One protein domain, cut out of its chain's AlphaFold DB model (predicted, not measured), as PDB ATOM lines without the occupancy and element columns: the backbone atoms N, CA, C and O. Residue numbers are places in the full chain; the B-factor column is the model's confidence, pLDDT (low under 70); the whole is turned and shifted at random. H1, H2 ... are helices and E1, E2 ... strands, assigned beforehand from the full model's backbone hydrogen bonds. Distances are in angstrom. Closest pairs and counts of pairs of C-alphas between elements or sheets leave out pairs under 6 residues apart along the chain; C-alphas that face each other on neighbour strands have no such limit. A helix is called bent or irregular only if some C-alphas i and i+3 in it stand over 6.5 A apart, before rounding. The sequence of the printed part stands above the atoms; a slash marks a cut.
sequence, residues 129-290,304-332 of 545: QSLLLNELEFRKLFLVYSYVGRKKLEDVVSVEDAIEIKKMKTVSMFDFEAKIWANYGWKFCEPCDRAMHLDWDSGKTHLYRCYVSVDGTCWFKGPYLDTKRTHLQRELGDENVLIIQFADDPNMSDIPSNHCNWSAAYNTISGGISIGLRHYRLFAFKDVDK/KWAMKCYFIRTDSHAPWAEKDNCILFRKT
ATOM      1  N   GLN A 129     230.158 284.276 359.015       94.88
ATOM      2  CA  GLN A 129     230.543 285.037 360.202       94.88
ATOM      3  C   GLN A 129     229.680 284.660 361.416       94.88
ATOM      4  O   GLN A 129     230.225 284.339 362.470       94.88
ATOM      5  N   SER A 130     228.349 284.611 361.276       92.12
ATOM      6  CA  SER A 130     227.454 284.221 362.378       92.12
ATOM      7  C   SER A 130     227.708 282.795 362.875       92.12
ATOM      8  O   SER A 130     227.688 282.562 364.082       92.12
ATOM      9  N   LEU A 131     227.994 281.846 361.976       92.19
ATOM     10  CA  LEU A 131     228.346 280.466 362.342       92.19
ATOM     11  C   LEU A 131     229.698 280.382 363.069       92.19
ATOM     12  O   LEU A 131     229.815 279.675 364.070       92.19
ATOM     13  N   LEU A 132     230.712 281.112 362.595       94.19
ATOM     14  CA  LEU A 132     232.048 281.144 363.197       94.19
ATOM     15  C   LEU A 132     232.036 281.780 364.593       94.19
ATOM     16  O   LEU A 132     232.610 281.221 365.532       94.19
ATOM     17  N   LEU A 133     231.364 282.923 364.737       95.06
ATOM     18  CA  LEU A 133     231.317 283.688 365.983       95.06
ATOM     19  C   LEU A 133     230.382 283.070 367.039       95.06
ATOM     20  O   LEU A 133     230.517 283.391 368.218       95.06
ATOM     21  N   ASN A 134     229.493 282.139 366.673       91.50
ATOM     22  CA  ASN A 134     228.648 281.407 367.629       91.50
ATOM     23  C   ASN A 134     229.437 280.490 368.589       91.50
ATOM     24  O   ASN A 134     228.899 280.032 369.591       91.50
ATOM     25  N   GLU A 135     230.718 280.215 368.319       91.06
ATOM     26  CA  GLU A 135     231.600 279.534 369.279       91.06
ATOM     27  C   GLU A 135     232.111 280.430 370.422       91.06
ATOM     28  O   GLU A 135     232.788 279.932 371.324       91.06
ATOM     29  N   LEU A 136     231.824 281.733 370.388       94.50
ATOM     30  CA  LEU A 136     232.175 282.672 371.448       94.50
ATOM     31  C   LEU A 136     231.165 282.636 372.600       94.50
ATOM     32  O   LEU A 136     229.968 282.437 372.402       94.50
ATOM     33  N   GLU A 137     231.629 282.977 373.803       93.44
ATOM     34  CA  GLU A 137     230.739 283.419 374.880       93.44
ATOM     35  C   GLU A 137     229.861 284.586 374.399       93.44
ATOM     36  O   GLU A 137     230.353 285.515 373.752       93.44
ATOM     37  N   PHE A 138     228.574 284.604 374.761       93.81
ATOM     38  CA  PHE A 138     227.644 285.608 374.230       93.81
ATOM     39  C   PHE A 138     228.068 287.061 374.519       93.81
ATOM     40  O   PHE A 138     227.876 287.930 373.674       93.81
ATOM     41  N   ARG A 139     228.718 287.329 375.662       93.75
ATOM     42  CA  ARG A 139     229.280 288.658 375.975       93.75
ATOM     43  C   ARG A 139     230.345 289.117 374.968       93.75
ATOM     44  O   ARG A 139     230.380 290.299 374.640       93.75
ATOM     45  N   LYS A 140     231.150 288.194 374.425       95.38
ATOM     46  CA  LYS A 140     232.136 288.459 373.361       95.38
ATOM     47  C   LYS A 140     231.454 288.669 372.014       95.38
ATOM     48  O   LYS A 140     231.734 289.659 371.349       95.38
ATOM     49  N   LEU A 141     230.522 287.783 371.649       95.75
ATOM     50  CA  LEU A 141     229.715 287.906 370.429       95.75
ATOM     51  C   LEU A 141     229.010 289.272 370.368       95.75
ATOM     52  O   LEU A 141     229.137 290.000 369.388       95.75
ATOM     53  N   PHE A 142     228.316 289.648 371.442       96.31
ATOM     54  CA  PHE A 142     227.586 290.910 371.530       96.31
ATOM     55  C   PHE A 142     228.504 292.140 371.476       96.31
ATOM     56  O   PHE A 142     228.110 293.176 370.938       96.31
ATOM     57  N   LEU A 143     229.732 292.039 371.995       95.81
ATOM     58  CA  LEU A 143     230.715 293.115 371.909       95.81
ATOM     59  C   LEU A 143     231.159 293.365 370.459       95.81
ATOM     60  O   LEU A 143     231.241 294.519 370.053       95.81
ATOM     61  N   VAL A 144     231.347 292.311 369.652       96.62
ATOM     62  CA  VAL A 144     231.612 292.453 368.203       96.62
ATOM     63  C   VAL A 144     230.445 293.174 367.520       96.62
ATOM     64  O   VAL A 144     230.662 294.180 366.850       96.62
ATOM     65  N   TYR A 145     229.203 292.742 367.770       96.06
ATOM     66  CA  TYR A 145     227.999 293.418 367.259       96.06
ATOM     67  C   TYR A 145     227.841 294.869 367.740       96.06
ATOM     68  O   TYR A 145     227.225 295.674 367.048       96.06
ATOM     69  N   SER A 146     228.390 295.222 368.904       95.12
ATOM     70  CA  SER A 146     228.385 296.603 369.400       95.12
ATOM     71  C   SER A 146     229.485 297.452 368.752       95.12
ATOM     72  O   SER A 146     229.268 298.633 368.500       95.12
ATOM     73  N   TYR A 147     230.648 296.866 368.443       96.00
ATOM     74  CA  TYR A 147     231.824 297.571 367.908       96.00
ATOM     75  C   TYR A 147     231.884 297.667 366.372       96.00
ATOM     76  O   TYR A 147     232.703 298.418 365.847       96.00
ATOM     77  N   VAL A 148     230.978 297.002 365.644       94.38
ATOM     78  CA  VAL A 148     230.637 297.375 364.250       94.38
ATOM     79  C   VAL A 148     229.702 298.600 364.178       94.38
ATOM     80  O   VAL A 148     229.372 299.086 363.093       94.38
ATOM     81  N   GLY A 149     229.276 299.131 365.331       90.50
ATOM     82  CA  GLY A 149     228.438 300.320 365.436       90.50
ATOM     83  C   GLY A 149     227.076 300.123 364.771       90.50
ATOM     84  O   GLY A 149     226.301 299.254 365.162       90.50
ATOM     85  N   ARG A 150     226.774 300.957 363.769       89.00
ATOM     86  CA  ARG A 150     225.515 300.915 362.995       89.00
ATOM     87  C   ARG A 150     225.610 300.139 361.674       89.00
ATOM     88  O   ARG A 150     224.697 300.217 360.855       89.00
ATOM     89  N   LYS A 151     226.731 299.468 361.406       91.00
ATOM     90  CA  LYS A 151     226.908 298.652 360.196       91.00
ATOM     91  C   LYS A 151     226.416 297.228 360.441       91.00
ATOM     92  O   LYS A 151     226.354 296.784 361.587       91.00
ATOM     93  N   LYS A 152     226.086 296.493 359.374       91.50
ATOM     94  CA  LYS A 152     225.887 295.044 359.500       91.50
ATOM     95  C   LYS A 152     227.229 294.389 359.806       91.50
ATOM     96  O   LYS A 152     228.277 294.904 359.419       91.50
ATOM     97  N   LEU A 153     227.187 293.240 360.477       93.62
ATOM     98  CA  LEU A 153     228.388 292.472 360.799       93.62
ATOM     99  C   LEU A 153     229.152 292.105 359.518       93.62
ATOM    100  O   LEU A 153     230.362 292.277 359.446       93.62
ATOM    101  N   GLU A 154     228.421 291.654 358.502       93.50
ATOM    102  CA  GLU A 154     228.937 291.178 357.220       93.50
ATOM    103  C   GLU A 154     229.565 292.293 356.365       93.50
ATOM    104  O   GLU A 154     230.426 292.004 355.539       93.50
ATOM    105  N   ASP A 155     229.180 293.557 356.586       93.25
ATOM    106  CA  ASP A 155     229.731 294.724 355.878       93.25
ATOM    107  C   ASP A 155     231.096 295.170 356.452       93.25
ATOM    108  O   ASP A 155     231.770 296.016 355.862       93.25
ATOM    109  N   VAL A 156     231.478 294.668 357.637       94.75
ATOM    110  CA  VAL A 156     232.635 295.147 358.423       94.75
ATOM    111  C   VAL A 156     233.609 294.032 358.803       94.75
ATOM    112  O   VAL A 156     234.810 294.281 358.886       94.75
ATOM    113  N   VAL A 157     233.109 292.821 359.050       96.12
ATOM    114  CA  VAL A 157     233.893 291.663 359.492       96.12
ATOM    115  C   VAL A 157     233.929 290.639 358.358       96.12
ATOM    116  O   VAL A 157     232.909 290.042 357.998       96.12
ATOM    117  N   SER A 158     235.118 290.434 357.790       96.44
ATOM    118  CA  SER A 158     235.362 289.393 356.786       96.44
ATOM    119  C   SER A 158     235.240 287.985 357.390       96.44
ATOM    120  O   SER A 158     235.123 287.803 358.606       96.44
ATOM    121  N   VAL A 159     235.257 286.955 356.543       96.69
ATOM    122  CA  VAL A 159     235.232 285.562 357.016       96.69
ATOM    123  C   VAL A 159     236.557 285.218 357.707       96.69
ATOM    124  O   VAL A 159     236.562 284.562 358.748       96.69
ATOM    125  N   GLU A 160     237.665 285.736 357.186       96.94
ATOM    126  CA  GLU A 160     239.016 285.626 357.736       96.94
ATOM    127  C   GLU A 160     239.100 286.288 359.118       96.94
ATOM    128  O   GLU A 160     239.543 285.666 360.085       96.94
ATOM    129  N   ASP A 161     238.573 287.508 359.251       96.81
ATOM    130  CA  ASP A 161     238.477 288.213 360.529       96.81
ATOM    131  C   ASP A 161     237.626 287.426 361.533       96.81
ATOM    132  O   ASP A 161     238.005 287.281 362.695       96.81
ATOM    133  N   ALA A 162     236.492 286.861 361.104       97.25
ATOM    134  CA  ALA A 162     235.654 286.035 361.968       97.25
ATOM    135  C   ALA A 162     236.379 284.760 362.453       97.25
ATOM    136  O   ALA A 162     236.149 284.325 363.585       97.25
ATOM    137  N   ILE A 163     237.288 284.188 361.651       97.25
ATOM    138  CA  ILE A 163     238.175 283.087 362.064       97.25
ATOM    139  C   ILE A 163     239.178 283.563 363.130       97.25
ATOM    140  O   ILE A 163     239.347 282.880 364.144       97.25
ATOM    141  N   GLU A 164     239.805 284.730 362.962       97.00
ATOM    142  CA  GLU A 164     240.728 285.281 363.967       97.00
ATOM    143  C   GLU A 164     240.018 285.656 365.276       97.00
ATOM    144  O   GLU A 164     240.481 285.302 366.363       97.00
ATOM    145  N   ILE A 165     238.838 286.276 365.203       97.81
ATOM    146  CA  ILE A 165     238.014 286.576 366.381       97.81
ATOM    147  C   ILE A 165     237.623 285.279 367.107       97.81
ATOM    148  O   ILE A 165     237.747 285.194 368.332       97.81
ATOM    149  N   LYS A 166     237.227 284.235 366.368       96.81
ATOM    150  CA  LYS A 166     236.918 282.903 366.914       96.81
ATOM    151  C   LYS A 166     238.110 282.268 367.640       96.81
ATOM    152  O   LYS A 166     237.916 281.655 368.694       96.81
ATOM    153  N   LYS A 167     239.345 282.424 367.142       96.69
ATOM    154  CA  LYS A 167     240.560 281.941 367.834       96.69
ATOM    155  C   LYS A 167     240.743 282.590 369.211       96.69
ATOM    156  O   LYS A 167     241.261 281.948 370.120       96.69
ATOM    157  N   MET A 168     240.241 283.811 369.418       96.44
ATOM    158  CA  MET A 168     240.295 284.519 370.705       96.44
ATOM    159  C   MET A 168     239.225 284.074 371.728       96.44
ATOM    160  O   MET A 168     239.069 284.704 372.780       96.44
ATOM    161  N   LYS A 169     238.491 282.975 371.485       95.00
ATOM    162  CA  LYS A 169     237.425 282.501 372.391       95.00
ATOM    163  C   LYS A 169     237.877 282.229 373.832       95.00
ATOM    164  O   LYS A 169     237.090 282.466 374.742       95.00
ATOM    165  N   THR A 170     239.132 281.833 374.059       95.00
ATOM    166  CA  THR A 170     239.712 281.565 375.395       95.00
ATOM    167  C   THR A 170     240.437 282.756 376.035       95.00
ATOM    168  O   THR A 170     240.822 282.681 377.195       95.00
ATOM    169  N   VAL A 171     240.636 283.854 375.299       95.25
ATOM    170  CA  VAL A 171     241.338 285.062 375.775       95.25
ATOM    171  C   VAL A 171     240.503 285.785 376.847       95.25
ATOM    172  O   VAL A 171     239.276 285.661 376.844       95.25
ATOM    173  N   SER A 172     241.123 286.543 377.760       93.88
ATOM    174  CA  SER A 172     240.385 287.316 378.774       93.88
ATOM    175  C   SER A 172     239.396 288.307 378.135       93.88
ATOM    176  O   SER A 172     239.592 288.748 376.999       93.88
ATOM    177  N   MET A 173     238.329 288.692 378.846       94.06
ATOM    178  CA  MET A 173     237.403 289.718 378.336       94.06
ATOM    179  C   MET A 173     238.081 291.078 378.126       94.06
ATOM    180  O   MET A 173     237.714 291.796 377.200       94.06
ATOM    181  N   PHE A 174     239.078 291.410 378.949       92.25
ATOM    182  CA  PHE A 174     239.843 292.651 378.848       92.25
ATOM    183  C   PHE A 174     240.680 292.698 377.561       92.25
ATOM    184  O   PHE A 174     240.545 293.622 376.760       92.25
ATOM    185  N   ASP A 175     241.476 291.657 377.307       94.38
ATOM    186  CA  ASP A 175     242.320 291.572 376.109       94.38
ATOM    187  C   ASP A 175     241.482 291.400 374.832       94.38
ATOM    188  O   ASP A 175     241.860 291.881 373.761       94.38
ATOM    189  N   PHE A 176     240.333 290.722 374.934       96.06
ATOM    190  CA  PHE A 176     239.371 290.608 373.839       96.06
ATOM    191  C   PHE A 176     238.757 291.977 373.503       96.06
ATOM    192  O   PHE A 176     238.783 292.374 372.340       96.06
ATOM    193  N   GLU A 177     238.275 292.738 374.497       95.62
ATOM    194  CA  GLU A 177     237.754 294.103 374.304       95.62
ATOM    195  C   GLU A 177     238.773 294.999 373.611       95.62
ATOM    196  O   GLU A 177     238.442 295.620 372.601       95.62
ATOM    197  N   ALA A 178     240.013 295.016 374.107       95.00
ATOM    198  CA  ALA A 178     241.058 295.882 373.581       95.00
ATOM    199  C   ALA A 178     241.342 295.605 372.096       95.00
ATOM    200  O   ALA A 178     241.497 296.543 371.311       95.00
ATOM    201  N   LYS A 179     241.344 294.327 371.689       96.25
ATOM    202  CA  LYS A 179     241.561 293.915 370.294       96.25
ATOM    203  C   LYS A 179     240.372 294.233 369.384       96.25
ATOM    204  O   LYS A 179     240.574 294.809 368.319       96.25
ATOM    205  N   ILE A 180     239.135 293.923 369.788       96.56
ATOM    206  CA  ILE A 180     237.951 294.256 368.968       96.56
ATOM    207  C   ILE A 180     237.770 295.782 368.877       96.56
ATOM    208  O   ILE A 180     237.400 296.293 367.817       96.56
ATOM    209  N   TRP A 181     238.094 296.535 369.937       95.69
ATOM    210  CA  TRP A 181     238.102 298.000 369.890       95.69
ATOM    211  C   TRP A 181     239.134 298.533 368.893       95.69
ATOM    212  O   TRP A 181     238.790 299.378 368.071       95.69
ATOM    213  N   ALA A 182     240.374 298.031 368.938       95.38
ATOM    214  CA  ALA A 182     241.465 298.454 368.055       95.38
ATOM    215  C   ALA A 182     241.243 298.082 366.575       95.38
ATOM    216  O   ALA A 182     241.696 298.805 365.687       95.38
ATOM    217  N   ASN A 183     240.518 296.998 366.293       94.75
ATOM    218  CA  ASN A 183     240.233 296.583 364.918       94.75
ATOM    219  C   ASN A 183     238.996 297.289 364.332       94.75
ATOM    220  O   ASN A 183     239.037 297.724 363.175       94.75
ATOM    221  N   TYR A 184     237.926 297.441 365.125       95.25
ATOM    222  CA  TYR A 184     236.616 297.924 364.662       95.25
ATOM    223  C   TYR A 184     236.101 299.121 365.468       95.25
ATOM    224  O   TYR A 184     235.795 300.157 364.882       95.25
ATOM    225  N   GLY A 185     236.044 299.002 366.799       92.88
ATOM    226  CA  GLY A 185     235.323 299.947 367.663       92.88
ATOM    227  C   GLY A 185     235.710 301.415 367.464       92.88
ATOM    228  O   GLY A 185     234.828 302.250 367.281       92.88
ATOM    229  N   TRP A 186     237.006 301.736 367.380       92.81
ATOM    230  CA  TRP A 186     237.458 303.126 367.188       92.81
ATOM    231  C   TRP A 186     237.032 303.768 365.855       92.81
ATOM    232  O   TRP A 186     237.080 304.989 365.737       92.81
ATOM    233  N   LYS A 187     236.641 302.967 364.853       93.94
ATOM    234  CA  LYS A 187     236.211 303.437 363.523       93.94
ATOM    235  C   LYS A 187     234.704 303.678 363.437       93.94
ATOM    236  O   LYS A 187     234.266 304.473 362.610       93.94
ATOM    237  N   PHE A 188     233.913 302.950 364.231       91.69
ATOM    238  CA  PHE A 188     232.452 302.869 364.081       91.69
ATOM    239  C   PHE A 188     231.664 303.292 365.331       91.69
ATOM    240  O   PHE A 188     230.434 303.376 365.270       91.69
ATOM    241  N   CYS A 189     232.345 303.553 366.449       90.25
ATOM    242  CA  CYS A 189     231.742 303.906 367.731       90.25
ATOM    243  C   CYS A 189     232.388 305.157 368.333       90.25
ATOM    244  O   CYS A 189     233.580 305.407 368.169       90.25
ATOM    245  N   GLU A 190     231.603 305.903 369.111       87.69
ATOM    246  CA  GLU A 190     232.122 307.020 369.896       87.69
ATOM    247  C   GLU A 190     233.035 306.513 371.027       87.69
ATOM    248  O   GLU A 190     232.727 305.487 371.641       87.69
ATOM    249  N   PRO A 191     234.106 307.237 371.407       86.56
ATOM    250  CA  PRO A 191     234.979 306.838 372.516       86.56
ATOM    251  C   PRO A 191     234.248 306.612 373.851       86.56
ATOM    252  O   PRO A 191     234.701 305.824 374.678       86.56
ATOM    253  N   CYS A 192     233.104 307.274 374.062       84.44
ATOM    254  CA  CYS A 192     232.264 307.113 375.252       84.44
ATOM    255  C   CYS A 192     231.410 305.828 375.263       84.44
ATOM    256  O   CYS A 192     230.869 305.477 376.310       84.44
ATOM    257  N   ASP A 193     231.310 305.115 374.135       84.94
ATOM    258  CA  ASP A 193     230.657 303.804 374.037       84.94
ATOM    259  C   ASP A 193     231.616 302.634 374.329       84.94
ATOM    260  O   ASP A 193     231.183 301.479 374.381       84.94
ATOM    261  N   ARG A 194     232.911 302.910 374.542       90.62
ATOM    262  CA  ARG A 194     233.930 301.892 374.820       90.62
ATOM    263  C   ARG A 194     233.741 301.232 376.197       90.62
ATOM    264  O   ARG A 194     233.523 301.892 377.209       90.62
ATOM    265  N   ALA A 195     233.935 299.916 376.250       85.81
ATOM    266  CA  ALA A 195     233.760 299.055 377.423       85.81
ATOM    267  C   ALA A 195     235.032 298.832 378.283       85.81
ATOM    268  O   ALA A 195     235.026 297.990 379.182       85.81
ATOM    269  N   MET A 196     236.113 299.585 378.041       78.38
ATOM    270  CA  MET A 196     237.477 299.390 378.587       78.38
ATOM    271  C   MET A 196     237.591 299.239 380.119       78.38
ATOM    272  O   MET A 196     238.567 298.679 380.613       78.38
ATOM    273  N   HIS A 197     236.627 299.757 380.883       76.06
ATOM    274  CA  HIS A 197     236.646 299.767 382.353       76.06
ATOM    275  C   HIS A 197     235.543 298.909 382.990       76.06
ATOM    276  O   HIS A 197     235.189 299.113 384.153       76.06
ATOM    277  N   LEU A 198     234.966 297.965 382.242       80.81
ATOM    278  CA  LEU A 198     234.017 297.010 382.804       80.81
ATOM    279  C   LEU A 198     234.732 295.905 383.583       80.81
ATOM    280  O   LEU A 198     235.610 295.211 383.081       80.81
ATOM    281  N   ASP A 199     234.279 295.710 384.815       86.31
ATOM    282  CA  ASP A 199     234.626 294.576 385.667       86.31
ATOM    283  C   ASP A 199     233.780 293.357 385.250       86.31
ATOM    284  O   ASP A 199     232.731 293.055 385.831       86.31
ATOM    285  N   TRP A 200     234.192 292.737 384.139       84.88
ATOM    286  CA  TRP A 200     233.454 291.709 383.392       84.88
ATOM    287  C   TRP A 200     233.049 290.479 384.211       84.88
ATOM    288  O   TRP A 200     232.047 289.840 383.890       84.88
ATOM    289  N   ASP A 201     233.811 290.161 385.256       86.62
ATOM    290  CA  ASP A 201     233.640 288.960 386.079       86.62
ATOM    291  C   ASP A 201     233.117 289.287 387.496       86.62
ATOM    292  O   ASP A 201     233.016 288.416 388.355       86.62
ATOM    293  N   SER A 202     232.663 290.529 387.720       86.69
ATOM    294  CA  SER A 202     232.063 291.026 388.977       86.69
ATOM    295  C   SER A 202     230.782 290.334 389.464       86.69
ATOM    296  O   SER A 202     230.200 290.761 390.464       86.69
ATOM    297  N   GLY A 203     230.252 289.357 388.723       85.38
ATOM    298  CA  GLY A 203     228.938 288.755 388.973       85.38
ATOM    299  C   GLY A 203     227.745 289.713 388.803       85.38
ATOM    300  O   GLY A 203     226.611 289.341 389.113       85.38
ATOM    301  N   LYS A 204     227.970 290.947 388.323       89.75
ATOM    302  CA  LYS A 204     226.909 291.921 388.029       89.75
ATOM    303  C   LYS A 204     226.068 291.479 386.831       89.75
ATOM    304  O   LYS A 204     226.504 290.717 385.969       89.75
ATOM    305  N   THR A 205     224.849 292.006 386.772       91.44
ATOM    306  CA  THR A 205     223.901 291.709 385.697       91.44
ATOM    307  C   THR A 205     224.370 292.352 384.399       91.44
ATOM    308  O   THR A 205     224.587 293.565 384.358       91.44
ATOM    309  N   HIS A 206     224.481 291.562 383.337       93.56
ATOM    310  CA  HIS A 206     224.808 292.050 382.004       93.56
ATOM    311  C   HIS A 206     223.537 292.566 381.308       93.56
ATOM    312  O   HIS A 206     222.526 291.874 381.192       93.56
ATOM    313  N   LEU A 207     223.574 293.815 380.846       93.62
ATOM    314  CA  LEU A 207     222.492 294.484 380.133       93.62
ATOM    315  C   LEU A 207     222.863 294.654 378.659       93.62
ATOM    316  O   LEU A 207     223.587 295.581 378.286       93.62
ATOM    317  N   TYR A 208     222.305 293.784 377.827       95.31
ATOM    318  CA  TYR A 208     222.421 293.820 376.374       95.31
ATOM    319  C   TYR A 208     221.393 294.797 375.799       95.31
ATOM    320  O   TYR A 208     220.194 294.657 376.062       95.31
ATOM    321  N   ARG A 209     221.837 295.818 375.054       94.31
ATOM    322  CA  ARG A 209     220.944 296.855 374.515       94.31
ATOM    323  C   ARG A 209     220.957 296.907 372.998       94.31
ATOM    324  O   ARG A 209     222.004 297.128 372.399       94.31
ATOM    325  N   CYS A 210     219.769 296.794 372.417       94.25
ATOM    326  CA  CYS A 210     219.513 297.190 371.042       94.25
ATOM    327  C   CYS A 210     218.922 298.599 371.045       94.25
ATOM    328  O   CYS A 210     218.059 298.926 371.864       94.25
ATOM    329  N   TYR A 211     219.366 299.416 370.111       90.81
ATOM    330  CA  TYR A 211     218.756 300.684 369.768       90.81
ATOM    331  C   TYR A 211     218.125 300.558 368.388       90.81
ATOM    332  O   TYR A 211     218.631 299.812 367.550       90.81
ATOM    333  N   VAL A 212     216.988 301.222 368.196       88.88
ATOM    334  CA  VAL A 212     216.206 301.163 366.956       88.88
ATOM    335  C   VAL A 212     215.852 302.586 366.548       88.88
ATOM    336  O   VAL A 212     215.282 303.332 367.351       88.88
ATOM    337  N   SER A 213     216.219 302.961 365.327       85.56
ATOM    338  CA  SER A 213     215.902 304.259 364.727       85.56
ATOM    339  C   SER A 213     214.542 304.237 364.027       85.56
ATOM    340  O   SER A 213     213.883 303.204 363.909       85.56
ATOM    341  N   VAL A 214     214.104 305.417 363.589       82.06
ATOM    342  CA  VAL A 214     212.790 305.669 362.973       82.06
ATOM    343  C   VAL A 214     212.562 304.855 361.686       82.06
ATOM    344  O   VAL A 214     211.431 304.508 361.364       82.06
ATOM    345  N   ASP A 215     213.634 304.522 360.970       81.31
ATOM    346  CA  ASP A 215     213.656 303.676 359.770       81.31
ATOM    347  C   ASP A 215     213.638 302.161 360.077       81.31
ATOM    348  O   ASP A 215     213.533 301.340 359.167       81.31
ATOM    349  N   GLY A 216     213.736 301.773 361.353       82.06
ATOM    350  CA  GLY A 216     213.872 300.385 361.797       82.06
ATOM    351  C   GLY A 216     215.310 299.849 361.805       82.06
ATOM    352  O   GLY A 216     215.510 298.689 362.177       82.06
ATOM    353  N   THR A 217     216.318 300.657 361.450       86.94
ATOM    354  CA  THR A 217     217.727 300.247 361.556       86.94
ATOM    355  C   THR A 217     218.088 299.976 363.019       86.94
ATOM    356  O   THR A 217     217.737 300.729 363.931       86.94
ATOM    357  N   CYS A 218     218.777 298.859 363.250       90.62
ATOM    358  CA  CYS A 218     219.155 298.382 364.576       90.62
ATOM    359  C   CYS A 218     220.663 298.536 364.797       90.62
ATOM    360  O   CYS A 218     221.453 298.196 363.919       90.62
ATOM    361  N   TRP A 219     221.068 298.980 365.987       92.38
ATOM    362  CA  TRP A 219     222.466 298.942 366.429       92.38
ATOM    363  C   TRP A 219     222.571 298.565 367.904       92.38
ATOM    364  O   TRP A 219     221.608 298.693 368.665       92.38
ATOM    365  N   PHE A 220     223.739 298.099 368.330       93.69
ATOM    366  CA  PHE A 220     223.935 297.553 369.672       93.69
ATOM    367  C   PHE A 220     224.868 298.432 370.500       93.69
ATOM    368  O   PHE A 220     225.766 299.079 369.967       93.69
ATOM    369  N   LYS A 221     224.642 298.476 371.817       90.06
ATOM    370  CA  LYS A 221     225.602 299.050 372.768       90.06
ATOM    371  C   LYS A 221     225.683 298.214 374.040       90.06
ATOM    372  O   LYS A 221     224.666 297.714 374.535       90.06
ATOM    373  N   GLY A 222     226.883 298.135 374.604       86.00
ATOM    374  CA  GLY A 222     227.196 297.332 375.782       86.00
ATOM    375  C   GLY A 222     228.058 296.105 375.442       86.00
ATOM    376  O   GLY A 222     228.747 296.118 374.426       86.00
ATOM    377  N   PRO A 223     228.037 295.047 376.273       89.50
ATOM    378  CA  PRO A 223     227.171 294.866 377.444       89.50
ATOM    379  C   PRO A 223     227.415 295.933 378.518       89.50
ATOM    380  O   PRO A 223     228.543 296.364 378.706       89.50
ATOM    381  N   TYR A 224     226.379 296.367 379.236       90.19
ATOM    382  CA  TYR A 224     226.543 297.237 380.413       90.19
ATOM    383  C   TYR A 224     226.345 296.438 381.700       90.19
ATOM    384  O   TYR A 224     225.507 295.544 381.727       90.19
ATOM    385  N   LEU A 225     227.037 296.789 382.784       90.00
ATOM    386  CA  LEU A 225     226.858 296.130 384.082       90.00
ATOM    387  C   LEU A 225     225.874 296.904 384.975       90.00
ATOM    388  O   LEU A 225     226.020 298.111 385.166       90.00
ATOM    389  N   ASP A 226     224.898 296.207 385.559       87.69
ATOM    390  CA  ASP A 226     223.988 296.729 386.591       87.69
ATOM    391  C   ASP A 226     224.058 295.837 387.844       87.69
ATOM    392  O   ASP A 226     224.203 294.617 387.766       87.69
ATOM    393  N   THR A 227     223.965 296.443 389.027       83.94
ATOM    394  CA  THR A 227     223.880 295.710 390.302       83.94
ATOM    395  C   THR A 227     222.477 295.155 390.550       83.94
ATOM    396  O   THR A 227     222.279 294.342 391.449       83.94
ATOM    397  N   LYS A 228     221.484 295.593 389.770       83.62
ATOM    398  CA  LYS A 228     220.088 295.167 389.867       83.62
ATOM    399  C   LYS A 228     219.754 294.173 388.765       83.62
ATOM    400  O   LYS A 228     219.984 294.438 387.589       83.62
ATOM    401  N   ARG A 229     219.078 293.095 389.159       90.56
ATOM    402  CA  ARG A 229     218.574 292.052 388.262       90.56
ATOM    403  C   ARG A 229     217.050 291.980 388.321       90.56
ATOM    404  O   ARG A 229     216.448 292.224 389.374       90.56
ATOM    405  N   THR A 230     216.429 291.669 387.191       94.88
ATOM    406  CA  THR A 230     214.986 291.398 387.101       94.88
ATOM    407  C   THR A 230     214.692 289.912 387.311       94.88
ATOM    408  O   THR A 230     215.594 289.080 387.200       94.88
ATOM    409  N   HIS A 231     213.433 289.562 387.595       96.12
ATOM    410  CA  HIS A 231     213.032 288.154 387.693       96.12
ATOM    411  C   HIS A 231     213.199 287.465 386.332       96.12
ATOM    412  O   HIS A 231     213.789 286.394 386.268       96.12
ATOM    413  N   LEU A 232     212.831 288.147 385.238       96.31
ATOM    414  CA  LEU A 232     213.050 287.672 383.867       96.31
ATOM    415  C   LEU A 232     214.505 287.226 383.616       96.31
ATOM    416  O   LEU A 232     214.739 286.129 383.124       96.31
ATOM    417  N   GLN A 233     215.481 288.055 383.996       95.56
ATOM    418  CA  GLN A 233     216.909 287.751 383.833       95.56
ATOM    419  C   GLN A 233     217.413 286.651 384.777       95.56
ATOM    420  O   GLN A 233     218.311 285.901 384.407       95.56
ATOM    421  N   ARG A 234     216.857 286.542 385.992       94.69
ATOM    422  CA  ARG A 234     217.228 285.479 386.942       94.69
ATOM    423  C   ARG A 234     216.854 284.091 386.441       94.69
ATOM    424  O   ARG A 234     217.651 283.180 386.621       94.69
ATOM    425  N   GLU A 235     215.674 283.940 385.843       95.06
ATOM    426  CA  GLU A 235     215.192 282.628 385.397       95.06
ATOM    427  C   GLU A 235     215.673 282.273 383.982       95.06
ATOM    428  O   GLU A 235     215.874 281.099 383.694       95.06
ATOM    429  N   LEU A 236     215.879 283.262 383.099       94.62
ATOM    430  CA  LEU A 236     216.294 283.007 381.711       94.62
ATOM    431  C   LEU A 236     217.799 283.114 381.454       94.62
ATOM    432  O   LEU A 236     218.239 282.664 380.402       94.62
ATOM    433  N   GLY A 237     218.580 283.726 382.344       94.06
ATOM    434  CA  GLY A 237     219.938 284.177 382.023       94.06
ATOM    435  C   GLY A 237     219.943 285.568 381.380       94.06
ATOM    436  O   GLY A 237     218.969 286.006 380.761       94.06
ATOM    437  N   ASP A 238     221.044 286.296 381.549       94.62
ATOM    438  CA  ASP A 238     221.151 287.688 381.095       94.62
ATOM    439  C   ASP A 238     221.259 287.754 379.566       94.62
ATOM    440  O   ASP A 238     220.637 288.587 378.914       94.62
ATOM    441  N   GLU A 239     222.016 286.820 378.992       93.50
ATOM    442  CA  GLU A 239     222.279 286.639 377.566       93.50
ATOM    443  C   GLU A 239     221.040 286.261 376.743       93.50
ATOM    444  O   GLU A 239     221.058 286.342 375.514       93.50
ATOM    445  N   ASN A 240     219.955 285.866 377.409       94.94
ATOM    446  CA  ASN A 240     218.683 285.528 376.780       94.94
ATOM    447  C   ASN A 240     217.656 286.676 376.888       94.94
ATOM    448  O   ASN A 240     216.515 286.501 376.462       94.94
ATOM    449  N   VAL A 241     218.060 287.863 377.377       95.88
ATOM    450  CA  VAL A 241     217.230 289.079 377.474       95.88
ATOM    451  C   VAL A 241     217.889 290.267 376.755       95.88
ATOM    452  O   VAL A 241     218.931 290.770 377.167       95.88
ATOM    453  N   LEU A 242     217.228 290.779 375.714       96.44
ATOM    454  CA  LEU A 242     217.643 291.950 374.936       96.44
ATOM    455  C   LEU A 242     216.752 293.159 375.268       96.44
ATOM    456  O   LEU A 242     215.526 293.087 375.174       96.44
ATOM    457  N   ILE A 243     217.355 294.288 375.648       94.94
ATOM    458  CA  ILE A 243     216.632 295.513 376.019       94.94
ATOM    459  C   ILE A 243     216.628 296.477 374.834       94.94
ATOM    460  O   ILE A 243     217.658 297.066 374.509       94.94
ATOM    461  N   ILE A 244     215.466 296.685 374.225       93.00
ATOM    462  CA  ILE A 244     215.295 297.598 373.094       93.00
ATOM    463  C   ILE A 244     214.945 299.002 373.587       93.00
ATOM    464  O   ILE A 244     214.070 299.168 374.442       93.00
ATOM    465  N   GLN A 245     215.615 300.012 373.035       89.62
ATOM    466  CA  GLN A 245     215.302 301.428 373.212       89.62
ATOM    467  C   GLN A 245     215.181 302.116 371.852       89.62
ATOM    468  O   GLN A 245     216.131 302.154 371.077       89.62
ATOM    469  N   PHE A 246     214.015 302.693 371.587       84.69
ATOM    470  CA  PHE A 246     213.816 303.563 370.435       84.69
ATOM    471  C   PHE A 246     214.561 304.886 370.660       84.69
ATOM    472  O   PHE A 246     214.496 305.448 371.760       84.69
ATOM    473  N   ALA A 247     215.304 305.356 369.660       77.56
ATOM    474  CA  ALA A 247     216.117 306.565 369.762       77.56
ATOM    475  C   ALA A 247     216.200 307.304 368.421       77.56
ATOM    476  O   ALA A 247     216.477 306.692 367.391       77.56
ATOM    477  N   ASP A 248     215.994 308.623 368.455       67.06
ATOM    478  CA  ASP A 248     216.233 309.491 367.300       67.06
ATOM    479  C   ASP A 248     217.726 309.462 366.923       67.06
ATOM    480  O   ASP A 248     218.599 309.460 367.798       67.06
ATOM    481  N   ASP A 249     218.026 309.466 365.625       58.53
ATOM    482  CA  ASP A 249     219.399 309.602 365.147       58.53
ATOM    483  C   ASP A 249     219.809 311.088 365.148       58.53
ATOM    484  O   ASP A 249     219.197 311.872 364.420       58.53
ATOM    485  N   PRO A 250     220.844 311.513 365.904       55.22
ATOM    486  CA  PRO A 250     221.332 312.892 365.848       55.22
ATOM    487  C   PRO A 250     221.812 313.329 364.454       55.22
ATOM    488  O   PRO A 250     221.840 314.530 364.199       55.22
ATOM    489  N   ASN A 251     222.149 312.387 363.564       51.12
ATOM    490  CA  ASN A 251     222.588 312.660 362.193       51.12
ATOM    491  C   ASN A 251     221.440 312.642 361.162       51.12
ATOM    492  O   ASN A 251     221.686 312.896 359.987       51.12
ATOM    493  N   MET A 252     220.203 312.340 361.573       53.31
ATOM    494  CA  MET A 252     219.036 312.251 360.687       53.31
ATOM    495  C   MET A 252     217.998 313.305 361.096       53.31
ATOM    496  O   MET A 252     216.960 313.002 361.680       53.31
ATOM    497  N   SER A 253     218.306 314.575 360.821       51.56
ATOM    498  CA  SER A 253     217.513 315.739 361.248       51.56
ATOM    499  C   SER A 253     216.133 315.867 360.593       51.56
ATOM    500  O   SER A 253     215.297 316.622 361.089       51.56
ATOM    501  N   ASP A 254     215.893 315.144 359.498       52.47
ATOM    502  CA  ASP A 254     214.892 315.546 358.503       52.47
ATOM    503  C   ASP A 254     213.588 314.729 358.552       52.47
ATOM    504  O   ASP A 254     212.616 315.080 357.886       52.47
ATOM    505  N   ILE A 255     213.527 313.657 359.355       54.03
ATOM    506  CA  ILE A 255     212.299 312.870 359.551       54.03
ATOM    507  C   ILE A 255     211.588 313.335 360.833       54.03
ATOM    508  O   ILE A 255     212.105 313.115 361.931       54.03
ATOM    509  N   PRO A 256     210.366 313.903 360.754       54.09
ATOM    510  CA  PRO A 256     209.594 314.245 361.945       54.09
ATOM    511  C   PRO A 256     209.273 312.983 362.759       54.09
ATOM    512  O   PRO A 256     208.613 312.069 362.258       54.09
ATOM    513  N   SER A 257     209.688 312.922 364.028       58.72
ATOM    514  CA  SER A 257     209.464 311.758 364.901       58.72
ATOM    515  C   SER A 257     208.025 311.699 365.446       58.72
ATOM    516  O   SER A 257     207.749 311.879 366.635       58.72
ATOM    517  N   ASN A 258     207.076 311.444 364.539       65.50
ATOM    518  CA  ASN A 258     205.657 311.251 364.838       65.50
ATOM    519  C   ASN A 258     205.333 309.795 365.253       65.50
ATOM    520  O   ASN A 258     206.153 308.885 365.133       65.50
ATOM    521  N   HIS A 259     204.112 309.569 365.748       65.00
ATOM    522  CA  HIS A 259     203.656 308.255 366.222       65.00
ATOM    523  C   HIS A 259     203.627 307.179 365.118       65.00
ATOM    524  O   HIS A 259     203.940 306.017 365.377       65.00
ATOM    525  N   CYS A 260     203.271 307.552 363.886       71.06
ATOM    526  CA  CYS A 260     203.182 306.623 362.758       71.06
ATOM    527  C   CYS A 260     204.553 306.041 362.401       71.06
ATOM    528  O   CYS A 260     204.666 304.839 362.174       71.06
ATOM    529  N   ASN A 261     205.598 306.868 362.431       75.38
ATOM    530  CA  ASN A 261     206.949 306.442 362.086       75.38
ATOM    531  C   ASN A 261     207.521 305.470 363.137       75.38
ATOM    532  O   ASN A 261     208.130 304.465 362.782       75.38
ATOM    533  N   TRP A 262     207.235 305.675 364.429       75.44
ATOM    534  CA  TRP A 262     207.611 304.708 365.473       75.44
ATOM    535  C   TRP A 262     206.787 303.420 365.453       75.44
ATOM    536  O   TRP A 262     207.318 302.356 365.765       75.44
ATOM    537  N   SER A 263     205.521 303.487 365.031       79.31
ATOM    538  CA  SER A 263     204.725 302.292 364.733       79.31
ATOM    539  C   SER A 263     205.348 301.487 363.581       79.31
ATOM    540  O   SER A 263     205.499 300.272 363.692       79.31
ATOM    541  N   ALA A 264     205.811 302.157 362.517       82.81
ATOM    542  CA  ALA A 264     206.534 301.515 361.420       82.81
ATOM    543  C   ALA A 264     207.856 300.873 361.887       82.81
ATOM    544  O   ALA A 264     208.064 299.689 361.635       82.81
ATOM    545  N   ALA A 265     208.690 301.591 362.648       83.94
ATOM    546  CA  ALA A 265     209.924 301.048 363.226       83.94
ATOM    547  C   ALA A 265     209.671 299.823 364.127       83.94
ATOM    548  O   ALA A 265     210.404 298.835 364.063       83.94
ATOM    549  N   TYR A 266     208.607 299.854 364.942       85.06
ATOM    550  CA  TYR A 266     208.179 298.699 365.733       85.06
ATOM    551  C   TYR A 266     207.739 297.523 364.843       85.06
ATOM    552  O   TYR A 266     208.110 296.381 365.112       85.06
ATOM    553  N   ASN A 267     206.991 297.784 363.766       86.62
ATOM    554  CA  ASN A 267     206.566 296.747 362.826       86.62
ATOM    555  C   ASN A 267     207.767 296.076 362.139       86.62
ATOM    556  O   ASN A 267     207.775 294.849 362.032       86.62
ATOM    557  N   THR A 268     208.816 296.827 361.781       86.19
ATOM    558  CA  THR A 268     210.071 296.278 361.228       86.19
ATOM    559  C   THR A 268     210.730 295.261 362.167       86.19
ATOM    560  O   THR A 268     211.201 294.222 361.710       86.19
ATOM    561  N   ILE A 269     210.715 295.502 363.484       88.88
ATOM    562  CA  ILE A 269     211.295 294.586 364.489       88.88
ATOM    563  C   ILE A 269     210.287 293.577 365.070       88.88
ATOM    564  O   ILE A 269     210.647 292.774 365.935       88.88
ATOM    565  N   SER A 270     209.022 293.603 364.633       87.69
ATOM    566  CA  SER A 270     207.938 292.801 365.225       87.69
ATOM    567  C   SER A 270     208.131 291.291 365.050       87.69
ATOM    568  O   SER A 270     207.755 290.517 365.933       87.69
ATOM    569  N   GLY A 271     208.790 290.876 363.961       89.25
ATOM    570  CA  GLY A 271     209.198 289.489 363.721       89.25
ATOM    571  C   GLY A 271     210.299 288.986 364.664       89.25
ATOM    572  O   GLY A 271     210.471 287.775 364.793       89.25
ATOM    573  N   GLY A 272     211.000 289.892 365.352       92.31
ATOM    574  CA  GLY A 272     212.130 289.613 366.236       92.31
ATOM    575  C   GLY A 272     213.462 290.164 365.715       92.31
ATOM    576  O   GLY A 272     213.591 290.541 364.554       92.31
ATOM    577  N   ILE A 273     214.471 290.189 366.587       93.44
ATOM    578  CA  ILE A 273     215.841 290.632 366.281       93.44
ATOM    579  C   ILE A 273     216.791 289.446 366.447       93.44
ATOM    580  O   ILE A 273     216.664 288.677 367.398       93.44
ATOM    581  N   SER A 274     217.748 289.298 365.532       92.88
ATOM    582  CA  SER A 274     218.735 288.209 365.562       92.88
ATOM    583  C   SER A 274     220.123 288.753 365.911       92.88
ATOM    584  O   SER A 274     220.496 289.818 365.426       92.88
ATOM    585  N   ILE A 275     220.873 288.037 366.752       92.75
ATOM    586  CA  ILE A 275     222.260 288.360 367.125       92.75
ATOM    587  C   ILE A 275     223.069 287.065 367.038       92.75
ATOM    588  O   ILE A 275     222.861 286.137 367.827       92.75
ATOM    589  N   GLY A 276     223.957 286.975 366.045       91.88
ATOM    590  CA  GLY A 276     224.489 285.696 365.584       91.88
ATOM    591  C   GLY A 276     223.344 284.752 365.214       91.88
ATOM    592  O   GLY A 276     222.390 285.140 364.540       91.88
ATOM    593  N   LEU A 277     223.398 283.518 365.715       91.62
ATOM    594  CA  LEU A 277     222.359 282.513 365.462       91.62
ATOM    595  C   LEU A 277     221.109 282.691 366.344       91.62
ATOM    596  O   LEU A 277     220.058 282.142 366.021       91.62
ATOM    597  N   ARG A 278     221.201 283.453 367.444       92.06
ATOM    598  CA  ARG A 278     220.146 283.578 368.462       92.06
ATOM    599  C   ARG A 278     219.067 284.570 368.031       92.06
ATOM    600  O   ARG A 278     219.384 285.691 367.635       92.06
ATOM    601  N   HIS A 279     217.797 284.197 368.182       92.81
ATOM    602  CA  HIS A 279     216.658 285.015 367.767       92.81
ATOM    603  C   HIS A 279     215.758 285.419 368.951       92.81
ATOM    604  O   HIS A 279     215.270 284.580 369.719       92.81
ATOM    605  N   TYR A 280     215.541 286.729 369.087       94.88
ATOM    606  CA  TYR A 280     214.889 287.386 370.218       94.88
ATOM    607  C   TYR A 280     213.532 287.975 369.811       94.88
ATOM    608  O   TYR A 280     213.447 288.674 368.804       94.88
ATOM    609  N   ARG A 281     212.479 287.774 370.616       94.62
ATOM    610  CA  ARG A 281     211.116 288.293 370.364       94.62
ATOM    611  C   ARG A 281     210.518 288.999 371.575       94.62
ATOM    612  O   ARG A 281     210.911 288.731 372.706       94.62
ATOM    613  N   LEU A 282     209.553 289.890 371.350       94.25
ATOM    614  CA  LEU A 282     208.949 290.726 372.393       94.25
ATOM    615  C   LEU A 282     208.340 289.915 373.553       94.25
ATOM    616  O   LEU A 282     207.307 289.255 373.408       94.25
ATOM    617  N   PHE A 283     208.891 290.105 374.751       95.06
ATOM    618  CA  PHE A 283     208.282 289.677 376.006       95.06
ATOM    619  C   PHE A 283     207.280 290.713 376.521       95.06
ATOM    620  O   PHE A 283     206.102 290.394 376.680       95.06
ATOM    621  N   ALA A 284     207.740 291.943 376.780       93.75
ATOM    622  CA  ALA A 284     206.964 292.976 377.467       93.75
ATOM    623  C   ALA A 284     207.476 294.400 377.196       93.75
ATOM    624  O   ALA A 284     208.631 294.608 376.817       93.75
ATOM    625  N   PHE A 285     206.618 295.382 377.475       88.75
ATOM    626  CA  PHE A 285     206.936 296.810 377.448       88.75
ATOM    627  C   PHE A 285     207.146 297.360 378.866       88.75
ATOM    628  O   PHE A 285     206.598 296.832 379.839       88.75
ATOM    629  N   LYS A 286     207.927 298.438 378.987       85.19
ATOM    630  CA  LYS A 286     208.149 299.170 380.239       85.19
ATOM    631  C   LYS A 286     208.500 300.633 379.962       85.19
ATOM    632  O   LYS A 286     209.372 300.917 379.143       85.19
ATOM    633  N   ASP A 287     207.881 301.550 380.695       73.75
ATOM    634  CA  ASP A 287     208.183 302.981 380.595       73.75
ATOM    635  C   ASP A 287     209.626 303.294 381.022       73.75
ATOM    636  O   ASP A 287     210.191 302.660 381.922       73.75
ATOM    637  N   VAL A 288     210.245 304.297 380.393       63.38
ATOM    638  CA  VAL A 288     211.593 304.739 380.767       63.38
ATOM    639  C   VAL A 288     211.541 305.624 382.016       63.38
ATOM    640  O   VAL A 288     211.025 306.742 381.988       63.38
ATOM    641  N   ASP A 289     212.173 305.166 383.101       54.31
ATOM    642  CA  ASP A 289     212.290 305.924 384.349       54.31
ATOM    643  C   ASP A 289     212.802 307.364 384.138       54.31
ATOM    644  O   ASP A 289     213.835 307.629 383.507       54.31
ATOM    645  N   LYS A 290     212.108 308.330 384.752       48.56
ATOM    646  CA  LYS A 290     212.434 309.765 384.648       48.56
ATOM    647  C   LYS A 290     213.848 310.110 385.142       48.56
ATOM    648  O   LYS A 290     214.396 311.109 384.692       48.56
ATOM    649  N   LYS A 304     207.715 312.078 374.074       48.62
ATOM    650  CA  LYS A 304     206.751 311.415 374.979       48.62
ATOM    651  C   LYS A 304     206.700 309.887 374.810       48.62
ATOM    652  O   LYS A 304     206.201 309.212 375.702       48.62
ATOM    653  N   TRP A 305     207.207 309.358 373.694       52.97
ATOM    654  CA  TRP A 305     207.124 307.949 373.294       52.97
ATOM    655  C   TRP A 305     208.289 307.066 373.775       52.97
ATOM    656  O   TRP A 305     208.312 305.883 373.450       52.97
ATOM    657  N   ALA A 306     209.255 307.595 374.540       62.66
ATOM    658  CA  ALA A 306     210.433 306.844 374.988       62.66
ATOM    659  C   ALA A 306     210.073 305.651 375.910       62.66
ATOM    660  O   ALA A 306     210.068 305.762 377.139       62.66
ATOM    661  N   MET A 307     209.804 304.498 375.297       71.38
ATOM    662  CA  MET A 307     209.522 303.204 375.922       71.38
ATOM    663  C   MET A 307     210.727 302.264 375.803       71.38
ATOM    664  O   MET A 307     211.509 302.340 374.854       71.38
ATOM    665  N   LYS A 308     210.854 301.333 376.754       86.69
ATOM    666  CA  LYS A 308     211.727 300.161 376.620       86.69
ATOM    667  C   LYS A 308     210.895 298.945 376.261       86.69
ATOM    668  O   LYS A 308     209.888 298.675 376.917       86.69
ATOM    669  N   CYS A 309     211.367 298.167 375.299       91.50
ATOM    670  CA  CYS A 309     210.871 296.810 375.099       91.50
ATOM    671  C   CYS A 309     211.892 295.820 375.651       91.50
ATOM    672  O   CYS A 309     213.097 296.054 375.600       91.50
ATOM    673  N   TYR A 310     211.405 294.706 376.176       94.88
ATOM    674  CA  TYR A 310     212.226 293.588 376.611       94.88
ATOM    675  C   TYR A 310     211.913 292.427 375.685       94.88
ATOM    676  O   TYR A 310     210.760 292.008 375.583       94.88
ATOM    677  N   PHE A 311     212.928 291.963 374.971       96.25
ATOM    678  CA  PHE A 311     212.856 290.837 374.058       96.25
ATOM    679  C   PHE A 311     213.594 289.649 374.684       96.25
ATOM    680  O   PHE A 311     214.592 289.824 375.379       96.25
ATOM    681  N   ILE A 312     213.091 288.444 374.451       95.94
ATOM    682  CA  ILE A 312     213.613 287.184 374.984       95.94
ATOM    683  C   ILE A 312     214.069 286.281 373.847       95.94
ATOM    684  O   ILE A 312     213.397 286.205 372.815       95.94
ATOM    685  N   ARG A 313     215.181 285.568 374.032       94.19
ATOM    686  CA  ARG A 313     215.576 284.496 373.112       94.19
ATOM    687  C   ARG A 313     214.488 283.422 373.126       94.19
ATOM    688  O   ARG A 313     214.116 282.942 374.192       94.19
ATOM    689  N   THR A 314     213.971 283.077 371.951       90.19
ATOM    690  CA  THR A 314     212.923 282.048 371.780       90.19
ATOM    691  C   THR A 314     213.297 281.006 370.737       90.19
ATOM    692  O   THR A 314     212.872 279.866 370.852       90.19
ATOM    693  N   ASP A 315     214.138 281.358 369.765       87.69
ATOM    694  CA  ASP A 315     214.564 280.458 368.692       87.69
ATOM    695  C   ASP A 315     216.041 280.660 368.333       87.69
ATOM    696  O   ASP A 315     216.726 281.558 368.840       87.69
ATOM    697  N   SER A 316     216.500 279.812 367.417       87.88
ATOM    698  CA  SER A 316     217.795 279.883 366.755       87.88
ATOM    699  C   SER A 316     217.628 279.635 365.264       87.88
ATOM    700  O   SER A 316     216.819 278.788 364.879       87.88
ATOM    701  N   HIS A 317     218.413 280.317 364.432       85.44
ATOM    702  CA  HIS A 317     218.445 280.056 362.987       85.44
ATOM    703  C   HIS A 317     219.195 278.766 362.637       85.44
ATOM    704  O   HIS A 317     218.892 278.145 361.625       85.44
ATOM    705  N   ALA A 318     220.112 278.310 363.499       83.88
ATOM    706  CA  ALA A 318     220.780 277.014 363.362       83.88
ATOM    707  C   ALA A 318     220.746 276.223 364.684       83.88
ATOM    708  O   ALA A 318     221.764 276.118 365.370       83.88
ATOM    709  N   PRO A 319     219.594 275.612 365.036       79.69
ATOM    710  CA  PRO A 319     219.442 274.823 366.261       79.69
ATOM    711  C   PRO A 319     220.464 273.689 366.421       79.69
ATOM    712  O   PRO A 319     220.846 273.356 367.534       79.69
ATOM    713  N   TRP A 320     220.933 273.113 365.310       78.75
ATOM    714  CA  TRP A 320     221.950 272.051 365.293       78.75
ATOM    715  C   TRP A 320     223.355 272.529 365.696       78.75
ATOM    716  O   TRP A 320     224.222 271.703 365.969       78.75
ATOM    717  N   ALA A 321     223.601 273.843 365.699       71.50
ATOM    718  CA  ALA A 321     224.870 274.453 366.089       71.50
ATOM    719  C   ALA A 321     224.841 275.028 367.519       71.50
ATOM    720  O   ALA A 321     225.856 275.552 367.991       71.50
ATOM    721  N   GLU A 322     223.700 274.959 368.213       69.38
ATOM    722  CA  GLU A 322     223.582 275.448 369.584       69.38
ATOM    723  C   GLU A 322     224.125 274.434 370.593       69.38
ATOM    724  O   GLU A 322     223.810 273.249 370.551       69.38
ATOM    725  N   LYS A 323     224.945 274.929 371.525       66.19
ATOM    726  CA  LYS A 323     225.510 274.149 372.638       66.19
ATOM    727  C   LYS A 323     224.760 274.377 373.957       66.19
ATOM    728  O   LYS A 323     225.012 273.671 374.928       66.19
ATOM    729  N   ASP A 324     223.840 275.345 373.977       68.00
ATOM    730  CA  ASP A 324     223.127 275.799 375.170       68.00
ATOM    731  C   ASP A 324     221.647 275.406 375.096       68.00
ATOM    732  O   ASP A 324     220.961 275.748 374.131       68.00
ATOM    733  N   ASN A 325     221.115 274.797 376.157       71.31
ATOM    734  CA  ASN A 325     219.683 274.524 376.276       71.31
ATOM    735  C   ASN A 325     218.900 275.823 376.542       71.31
ATOM    736  O   ASN A 325     218.692 276.220 377.689       71.31
ATOM    737  N   CYS A 326     218.444 276.493 375.481       82.69
ATOM    738  CA  CYS A 326     217.553 277.646 375.600       82.69
ATOM    739  C   CYS A 326     216.205 277.222 376.219       82.69
ATOM    740  O   CYS A 326     215.423 276.503 375.600       82.69
ATOM    741  N   ILE A 327     215.909 277.707 377.429       87.75
ATOM    742  CA  ILE A 327     214.709 277.354 378.222       87.75
ATOM    743  C   ILE A 327     213.395 277.614 377.458       87.75
ATOM    744  O   ILE A 327     212.385 276.940 377.669       87.75
ATOM    745  N   LEU A 328     213.408 278.601 376.558       90.06
ATOM    746  CA  LEU A 328     212.251 279.034 375.775       90.06
ATOM    747  C   LEU A 328     212.293 278.568 374.315       90.06
ATOM    748  O   LEU A 328     211.512 279.072 373.511       90.06
ATOM    749  N   PHE A 329     213.181 277.631 373.967       87.62
ATOM    750  CA  PHE A 329     213.321 277.134 372.600       87.62
ATOM    751  C   PHE A 329     211.982 276.635 372.041       87.62
ATOM    752  O   PHE A 329     211.324 275.796 372.664       87.62
ATOM    753  N   ARG A 330     211.576 277.160 370.876       84.62
ATOM    754  CA  ARG A 330     210.294 276.880 370.200       84.62
ATOM    755  C   ARG A 330     209.029 277.199 371.012       84.62
ATOM    756  O   ARG A 330     207.937 276.843 370.575       84.62
ATOM    757  N   LYS A 331     209.130 277.883 372.158       89.56
ATOM    758  CA  LYS A 331     207.950 278.363 372.891       89.56
ATOM    759  C   LYS A 331     207.393 279.611 372.224       89.56
ATOM    760  O   LYS A 331     208.123 280.557 371.923       89.56
ATOM    761  N   THR A 332     206.078 279.655 372.065       90.81
ATOM    762  CA  THR A 332     205.370 280.873 371.674       90.81
ATOM    763  C   THR A 332     205.543 281.965 372.733       90.81
ATOM    764  O   THR A 332     205.731 281.695 373.923       90.81
TER     765      THR A 332
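What this domain is: This is residues 129 to 290 and 304 to 332 of the 545 residues of the protein "RNA-dependent RNA polymerase" of Helianthus annuus (UniProt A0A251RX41). A strongly twisted sheet of six strands folds back on itself into two leaves partly face to face, E2, E1 and E3 opposite E5 and E4, with E6 as the hinge; H2 packs on it, chiefly on E2, while H3 and H4 lie beyond H2, away from the sheet, with H1 beside H3. H5 and H6 pack on other parts of the sheet. The 191 printed residues include six named helices and six named strands, in the order H1 H2 H3 H4 E1 E2 H5 E3 H6 E4 E5 E6, a mixed class. The mixed sheet runs E2 E1 E3 E6 E5 E4, with E1 and E3 parallel and the other neighbours antiparallel. The whole is compact, with a radius of gyration of the C-alphas of 16.5 A and spans of 46 by 38 by 32 A.

Where its parts are: Find C-alpha 205 at (223.901, 291.709, 385.697); from there E1, residues 205 to 212, runs 22.4 A. E2, residues 218 to 226, bends by 50 degrees at residue 223. Next come E3, residues 241 to 246, and E4, residues 273 to 275. E5, residues 278 to 287, bends by 59 degrees at residue 284. E6, residues 307 to 316, runs 26.4 A to C-alpha 316 at (217.795, 279.883, 366.755). The helices are H1, residues 129 to 133; H2, 138 to 147; H3, 159 to 170, 19.3 A; H4, 173 to 188, 20.0 A; H5, 231 to 236; and H6, 259 to 269. H3 and H4 are irregular: C-alphas 167 and 170 are 7.6 A apart, and 183 and 186 are 7.5 A apart.

How they stand to each other: Look first across the sheet: N 211 and O 219 of the hairpin E1 and E2 are 2.8 A apart, within hydrogen-bond range, as are N 243 and O 208 of E3 and E1, 2.9 A, N 242 and O 311 of E3 and E6, 2.8 A, N 310 and O 284 of E6 and E5, 2.8 A, and N 280 and O 273 of the hairpin E4 and E5, 2.8 A. H2 is on the sheet; its closest C-alphas with E2 are Ser 146 and Phe 220, 4.6 A. H2 and H4 touch at Tyr 147 and Gly 185, C-alphas 4.2 A apart, at a shallow tilt of 25 degrees, the same way. H1 touches H3, closest C-alphas Gln 129 and Ala 162, 5.5 A. H5 is on the sheet over E3, at a height of 8.6 A. H6 is on the sheet too, at a height of 10.0 A. H5 and H6 are apart. Every O i to N i+4 pair is within hydrogen-bond range in H1, H2, H5 and H6; H3 has 6 of 8, H4 10 of 12.

The domain as a whole: The two farthest C-alphas, of Thr 170 and Pro 256, are 46.4 A apart. Residues 291 to 303 are not printed; C-alphas 290 and 304 stand 11.3 A apart across the cut. The links H2 to H3, H4 to E1 and E3 to H6 are long. Residues 248 to 259, 288 to 290, 304 to 306 and 322 to 324 have pLDDT under 70.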